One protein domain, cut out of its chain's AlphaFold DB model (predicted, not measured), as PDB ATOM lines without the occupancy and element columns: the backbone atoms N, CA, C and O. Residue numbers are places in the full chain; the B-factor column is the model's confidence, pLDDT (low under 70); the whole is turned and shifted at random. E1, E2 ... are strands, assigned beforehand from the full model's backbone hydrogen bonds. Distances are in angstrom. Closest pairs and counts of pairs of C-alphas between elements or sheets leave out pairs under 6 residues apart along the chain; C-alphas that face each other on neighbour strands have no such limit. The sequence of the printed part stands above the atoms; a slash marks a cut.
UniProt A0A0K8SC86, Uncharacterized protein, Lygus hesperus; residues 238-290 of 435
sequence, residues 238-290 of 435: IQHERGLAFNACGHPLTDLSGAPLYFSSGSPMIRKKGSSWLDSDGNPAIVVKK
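AT A GLANCE: This is residues 238 to 290 of the 435 residues of an uncharacterized protein of Lygus hesperus (UniProt A0A0K8SC86). With little regular structure, this is a small loop-rich body built on two short two-stranded ribbons, E1 with E4 and the hairpin E2 with E3, with a long loop, residues 247 to 269, running between E1 and E2. The 53 printed residues hold no named helix and four strands, E1 to E4 in order; both sheets are antiparallel and the class is all strand, with 18 residues in named elements. It is compact, radius of gyration of the C-alphas 10.2 A, spanning 31 by 21 by 19 A.

IN THESE COORDINATES: Find C-alpha 241 at (9.556, -61.312, 1.113); E1 runs from there to 246, 16.1 A. Next come E2, residues 270 to 273, and E3, 276 to 279. E4, 286 to 289, ends at (3.419, -61.278, 3.480).

HOW THE PARTS SIT: Look at N 244 and O 288, 2.8 A apart and within hydrogen-bond range across the antiparallel neighbour strands E1 and E4. In the hairpin E2 and E3, find N 271 and O 278, 2.9 A. E1 and E3 are near each other; E2 and E4 are apart.

THE WHOLE: The C-alphas of Gln 239 and Ser 265 are farthest apart, 31.2 A. The link E1 to E2 is long. The printed part has no cut, and no printed residue is under 70 in pLDDT.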
ATOM      1  N   ILE A 238       9.115 -57.749   4.345       82.00
ATOM      2  CA  ILE A 238       8.966 -58.451   5.618       82.00
ATOM      3  C   ILE A 238       9.613 -59.832   5.497       82.00
ATOM      4  O   ILE A 238       9.306 -60.596   4.590       82.00
ATOM      5  N   GLN A 239      10.555 -60.151   6.391       78.50
ATOM      6  CA  GLN A 239      11.248 -61.452   6.420       78.50
ATOM      7  C   GLN A 239      11.821 -61.904   5.052       78.50
ATOM      8  O   GLN A 239      11.768 -63.083   4.723       78.50
ATOM      9  N   HIS A 240      12.406 -60.976   4.282       80.56
ATOM     10  CA  HIS A 240      12.960 -61.194   2.928       80.56
ATOM     11  C   HIS A 240      11.929 -61.455   1.815       80.56
ATOM     12  O   HIS A 240      12.310 -61.758   0.687       80.56
ATOM     13  N   GLU A 241      10.641 -61.266   2.092       83.75
ATOM     14  CA  GLU A 241       9.556 -61.312   1.113       83.75
ATOM     15  C   GLU A 241       8.947 -59.916   0.918       83.75
ATOM     16  O   GLU A 241       9.018 -59.066   1.810       83.75
ATOM     17  N   ARG A 242       8.323 -59.661  -0.238       86.69
ATOM     18  CA  ARG A 242       7.465 -58.483  -0.420       86.69
ATOM     19  C   ARG A 242       6.336 -58.500   0.614       86.69
ATOM     20  O   ARG A 242       5.634 -59.500   0.769       86.69
ATOM     21  N   GLY A 243       6.185 -57.385   1.313       90.44
ATOM     22  CA  GLY A 243       5.065 -57.129   2.203       90.44
ATOM     23  C   GLY A 243       4.038 -56.240   1.518       90.44
ATOM     24  O   GLY A 243       4.401 -55.337   0.768       90.44
ATOM     25  N   LEU A 244       2.770 -56.494   1.807       92.94
ATOM     26  CA  LEU A 244       1.664 -55.601   1.508       92.94
ATOM     27  C   LEU A 244       1.309 -54.860   2.789       92.94
ATOM     28  O   LEU A 244       1.204 -55.484   3.847       92.94
ATOM     29  N   ALA A 245       1.176 -53.542   2.707       94.31
ATOM     30  CA  ALA A 245       0.869 -52.714   3.857       94.31
ATOM     31  C   ALA A 245      -0.529 -52.112   3.755       94.31
ATOM     32  O   ALA A 245      -0.939 -51.655   2.689       94.31
ATOM     33  N   PHE A 246      -1.214 -52.058   4.890       93.81
ATOM     34  CA  PHE A 246      -2.553 -51.506   5.044       93.81
ATOM     35  C   PHE A 246      -2.603 -50.615   6.286       93.81
ATOM     36  O   PHE A 246      -1.827 -50.807   7.227       93.81
ATOM     37  N   ASN A 247      -3.493 -49.626   6.303       92.44
ATOM     38  CA  ASN A 247      -3.752 -48.855   7.517       92.44
ATOM     39  C   ASN A 247      -4.636 -49.652   8.494       92.44
ATOM     40  O   ASN A 247      -5.079 -50.761   8.193       92.44
ATOM     41  N   ALA A 248      -4.924 -49.075   9.662       87.88
ATOM     42  CA  ALA A 248      -5.763 -49.716  10.679       87.88
ATOM     43  C   ALA A 248      -7.201 -50.015  10.206       87.88
ATOM     44  O   ALA A 248      -7.853 -50.895  10.757       87.88
ATOM     45  N   CYS A 249      -7.691 -49.308   9.183       86.44
ATOM     46  CA  CYS A 249      -9.011 -49.533   8.590       86.44
ATOM     47  C   CYS A 249      -9.012 -50.666   7.552       86.44
ATOM     48  O   CYS A 249     -10.083 -51.053   7.093       86.44
ATOM     49  N   GLY A 250      -7.833 -51.163   7.162       89.25
ATOM     50  CA  GLY A 250      -7.655 -52.140   6.092       89.25
ATOM     51  C   GLY A 250      -7.430 -51.531   4.706       89.25
ATOM     52  O   GLY A 250      -7.257 -52.287   3.755       89.25
ATOM     53  N   HIS A 251      -7.374 -50.203   4.560       92.69
ATOM     54  CA  HIS A 251      -7.101 -49.569   3.268       92.69
ATOM     55  C   HIS A 251      -5.636 -49.750   2.850       92.69
ATOM     56  O   HIS A 251      -4.744 -49.675   3.703       92.69
ATOM     57  N   PRO A 252      -5.368 -49.945   1.549       95.12
ATOM     58  CA  PRO A 252      -4.026 -50.214   1.056       95.12
ATOM     59  C   PRO A 252      -3.112 -48.997   1.197       95.12
ATOM     60  O   PRO A 252      -3.478 -47.859   0.907       95.12
ATOM     61  N   LEU A 253      -1.881 -49.267   1.619       96.06
ATOM     62  CA  LEU A 253      -0.763 -48.325   1.673       96.06
ATOM     63  C   LEU A 253       0.348 -48.688   0.677       96.06
ATOM     64  O   LEU A 253       1.259 -47.894   0.431       96.06
ATOM     65  N   THR A 254       0.274 -49.889   0.108       94.69
ATOM     66  CA  THR A 254       1.088 -50.357  -1.014       94.69
ATOM     67  C   THR A 254       0.189 -50.918  -2.104       94.69
ATOM     68  O   THR A 254      -0.900 -51.408  -1.812       94.69
ATOM     69  N   ASP A 255       0.668 -50.927  -3.344       91.38
ATOM     70  CA  ASP A 255       0.078 -51.780  -4.371       91.38
ATOM     71  C   ASP A 255       0.354 -53.267  -4.081       91.38
ATOM     72  O   ASP A 255       1.093 -53.631  -3.158       91.38
ATOM     73  N   LEU A 256      -0.224 -54.148  -4.895       87.06
ATOM     74  CA  LEU A 256      -0.068 -55.594  -4.749       87.06
ATOM     75  C   LEU A 256       1.337 -56.104  -5.139       87.06
ATOM     76  O   LEU A 256       1.651 -57.265  -4.896       87.06
ATOM     77  N   SER A 257       2.218 -55.257  -5.683       84.12
ATOM     78  CA  SER A 257       3.648 -55.566  -5.852       84.12
ATOM     79  C   SER A 257       4.477 -55.266  -4.588       84.12
ATOM     80  O   SER A 257       5.648 -55.660  -4.495       84.12
ATOM     81  N   GLY A 258       3.865 -54.597  -3.603       88.69
ATOM     82  CA  GLY A 258       4.497 -54.096  -2.384       88.69
ATOM     83  C   GLY A 258       5.136 -52.713  -2.553       88.69
ATOM     84  O   GLY A 258       5.915 -52.296  -1.689       88.69
ATOM     85  N   ALA A 259       4.864 -52.005  -3.655       89.69
ATOM     86  CA  ALA A 259       5.360 -50.650  -3.863       89.69
ATOM     87  C   ALA A 259       4.499 -49.636  -3.083       89.69
ATOM     88  O   ALA A 259       3.275 -49.751  -3.099       89.69
ATOM     89  N   PRO A 260       5.100 -48.649  -2.389       92.31
ATOM     90  CA  PRO A 260       4.357 -47.635  -1.643       92.31
ATOM     91  C   PRO A 260       3.395 -46.827  -2.512       92.31
ATOM     92  O   PRO A 260       3.754 -46.385  -3.604       92.31
ATOM     93  N   LEU A 261       2.201 -46.579  -1.978       94.06
ATOM     94  CA  LEU A 261       1.209 -45.701  -2.583       94.06
ATOM     95  C   LEU A 261       1.420 -44.242  -2.169       94.06
ATOM     96  O   LEU A 261       2.035 -43.923  -1.143       94.06
ATOM     97  N   TYR A 262       0.878 -43.352  -2.993       92.75
ATOM     98  CA  TYR A 262       0.959 -41.911  -2.828       92.75
ATOM     99  C   TYR A 262      -0.422 -41.299  -2.982       92.75
ATOM    100  O   TYR A 262      -1.201 -41.724  -3.833       92.75
ATOM    101  N   PHE A 263      -0.687 -40.258  -2.199       94.12
ATOM    102  CA  PHE A 263      -1.842 -39.403  -2.434       94.12
ATOM    103  C   PHE A 263      -1.719 -38.691  -3.791       94.12
ATOM    104  O   PHE A 263      -0.607 -38.517  -4.301       94.12
ATOM    105  N   SER A 264      -2.829 -38.182  -4.330       93.38
ATOM    106  CA  SER A 264      -2.852 -37.348  -5.546       93.38
ATOM    107  C   SER A 264      -1.907 -36.139  -5.454       93.38
ATOM    108  O   SER A 264      -1.279 -35.748  -6.435       93.38
ATOM    109  N   SER A 265      -1.699 -35.619  -4.238       91.38
ATOM    110  CA  SER A 265      -0.726 -34.560  -3.923       91.38
ATOM    111  C   SER A 265       0.751 -34.959  -4.091       91.38
ATOM    112  O   SER A 265       1.633 -34.104  -3.992       91.38
ATOM    113  N   GLY A 266       1.045 -36.247  -4.289       88.81
ATOM    114  CA  GLY A 266       2.396 -36.807  -4.348       88.81
ATOM    115  C   GLY A 266       3.015 -37.125  -2.980       88.81
ATOM    116  O   GLY A 266       4.186 -37.499  -2.912       88.81
ATOM    117  N   SER A 267       2.263 -36.985  -1.884       89.81
ATOM    118  CA  SER A 267       2.726 -37.351  -0.536       89.81
ATOM    119  C   SER A 267       2.679 -38.871  -0.328       89.81
ATOM    120  O   SER A 267       1.693 -39.493  -0.726       89.81
ATOM    121  N   PRO A 268       3.698 -39.499   0.293       90.88
ATOM    122  CA  PRO A 268       3.687 -40.939   0.533       90.88
ATOM    123  C   PRO A 268       2.649 -41.309   1.597       90.88
ATOM    124  O   PRO A 268       2.553 -40.651   2.635       90.88
ATOM    125  N   MET A 269       1.918 -42.398   1.367       94.25
ATOM    126  CA  MET A 269       0.938 -42.928   2.324       94.25
ATOM    127  C   MET A 269       1.582 -43.773   3.427       94.25
ATOM    128  O   MET A 269       0.957 -44.037   4.449       94.25
ATOM    129  N   ILE A 270       2.835 -44.192   3.235       93.38
ATOM    130  CA  ILE A 270       3.565 -45.052   4.163       93.38
ATOM    131  C   ILE A 270       5.036 -44.659   4.252       93.38
ATOM    132  O   ILE A 270       5.670 -44.272   3.269       93.38
ATOM    133  N   ARG A 271       5.597 -44.770   5.455       92.25
ATOM    134  CA  ARG A 271       7.002 -44.473   5.747       92.25
ATOM    135  C   ARG A 271       7.580 -45.466   6.741       92.25
ATOM    136  O   ARG A 271       6.898 -45.935   7.651       92.25
ATOM    137  N   LYS A 272       8.872 -45.751   6.605       90.44
ATOM    138  CA  LYS A 272       9.601 -46.601   7.546       90.44
ATOM    139  C   LYS A 272      10.158 -45.764   8.698       90.44
ATOM    140  O   LYS A 272      10.830 -44.761   8.459       90.44
ATOM    141  N   LYS A 273       9.928 -46.189   9.942       89.88
ATOM    142  CA  LYS A 273      10.518 -45.600  11.154       89.88
ATOM    143  C   LYS A 273      11.114 -46.712  12.019       89.88
ATOM    144  O   LYS A 273      10.396 -47.467  12.671       89.88
ATOM    145  N   GLY A 274      12.443 -46.823  12.019       87.38
ATOM    146  CA  GLY A 274      13.140 -47.937  12.668       87.38
ATOM    147  C   GLY A 274      12.789 -49.275  12.009       87.38
ATOM    148  O   GLY A 274      12.954 -49.436  10.798       87.38
ATOM    149  N   SER A 275      12.300 -50.231  12.802       84.38
ATOM    150  CA  SER A 275      11.827 -51.542  12.332       84.38
ATOM    151  C   SER A 275      10.352 -51.561  11.913       84.38
ATOM    152  O   SER A 275       9.901 -52.563  11.365       84.38
ATOM    153  N   SER A 276       9.604 -50.485  12.167       87.94
ATOM    154  CA  SER A 276       8.159 -50.420  11.935       87.94
ATOM    155  C   SER A 276       7.811 -49.579  10.712       87.94
ATOM    156  O   SER A 276       8.549 -48.666  10.325       87.94
ATOM    157  N   TRP A 277       6.659 -49.875  10.124       92.00
ATOM    158  CA  TRP A 277       6.049 -49.079   9.068       92.00
ATOM    159  C   TRP A 277       4.883 -48.286   9.641       92.00
ATOM    160  O   TRP A 277       4.116 -48.821  10.439       92.00
ATOM    161  N   LEU A 278       4.785 -47.017   9.263       93.94
ATOM    162  CA  LEU A 278       3.745 -46.104   9.722       93.94
ATOM    163  C   LEU A 278       2.987 -45.535   8.528       93.94
ATOM    164  O   LEU A 278       3.613 -45.229   7.508       93.94
ATOM    165  N   ASP A 279       1.682 -45.346   8.682       94.44
ATOM    166  CA  ASP A 279       0.862 -44.608   7.725       94.44
ATOM    167  C   ASP A 279       1.168 -43.091   7.745       94.44
ATOM    168  O   ASP A 279       2.047 -42.598   8.479       94.44
ATOM    169  N   SER A 280       0.459 -42.337   6.903       92.50
ATOM    170  CA  SER A 280       0.585 -40.880   6.791       92.50
ATOM    171  C   SER A 280       0.321 -40.154   8.108       92.50
ATOM    172  O   SER A 280       1.026 -39.187   8.425       92.50
ATOM    173  N   ASP A 281      -0.601 -40.680   8.909       92.88
ATOM    174  CA  ASP A 281      -1.038 -40.118  10.186       92.88
ATOM    175  C   ASP A 281      -0.080 -40.490  11.331       92.88
ATOM    176  O   ASP A 281      -0.083 -39.873  12.393       92.88
ATOM    177  N   GLY A 282       0.825 -41.444  11.090       92.44
ATOM    178  CA  GLY A 282       1.819 -41.906  12.054       92.44
ATOM    179  C   GLY A 282       1.387 -43.133  12.851       92.44
ATOM    180  O   GLY A 282       2.120 -43.523  13.764       92.44
ATOM    181  N   ASN A 283       0.264 -43.758  12.500       92.69
ATOM    182  CA  ASN A 283      -0.178 -45.005  13.107       92.69
ATOM    183  C   ASN A 283       0.599 -46.196  12.525       92.69
ATOM    184  O   ASN A 283       1.029 -46.146  11.369       92.69
ATOM    185  N   PRO A 284       0.788 -47.283  13.292       92.12
ATOM    186  CA  PRO A 284       1.377 -48.512  12.774       92.12
ATOM    187  C   PRO A 284       0.589 -49.079  11.589       92.12
ATOM    188  O   PRO A 284      -0.623 -49.266  11.673       92.12
ATOM    189  N   ALA A 285       1.294 -49.393  10.504       92.81
ATOM    190  CA  ALA A 285       0.731 -50.109   9.369       92.81
ATOM    191  C   ALA A 285       0.656 -51.617   9.659       92.81
ATOM    192  O   ALA A 285       1.581 -52.203  10.230       92.81
ATOM    193  N   ILE A 286      -0.415 -52.254   9.193       90.56
ATOM    194  CA  ILE A 286      -0.540 -53.710   9.139       90.56
ATOM    195  C   ILE A 286       0.275 -54.179   7.937       90.56
ATOM    196  O   ILE A 286      -0.041 -53.817   6.808       90.56
ATOM    197  N   VAL A 287       1.332 -54.962   8.165       92.19
ATOM    198  CA  VAL A 287       2.189 -55.487   7.091       92.19
ATOM    199  C   VAL A 287       2.059 -56.999   7.020       92.19
ATOM    200  O   VAL A 287       2.411 -57.705   7.966       92.19
ATOM    201  N   VAL A 288       1.588 -57.485   5.876       90.00
ATOM    202  CA  VAL A 288       1.304 -58.897   5.608       90.00
ATOM    203  C   VAL A 288       2.228 -59.394   4.505       90.00
ATOM    204  O   VAL A 288       2.534 -58.664   3.565       90.00
ATOM    205  N   LYS A 289       2.685 -60.645   4.588       89.44
ATOM    206  CA  LYS A 289       3.419 -61.278   3.480       89.44
ATOM    207  C   LYS A 289       2.528 -61.401   2.249       89.44
ATOM    208  O   LYS A 289       1.398 -61.881   2.358       89.44
ATOM    209  N   LYS A 290       3.050 -61.056   1.072       86.81
ATOM    210  CA  LYS A 290       2.299 -61.169  -0.185       86.81
ATOM    211  C   LYS A 290       1.763 -62.590  -0.410       86.81
ATOM    212  O   LYS A 290       0.595 -62.753  -0.730       86.81
TER     213      LYS A 290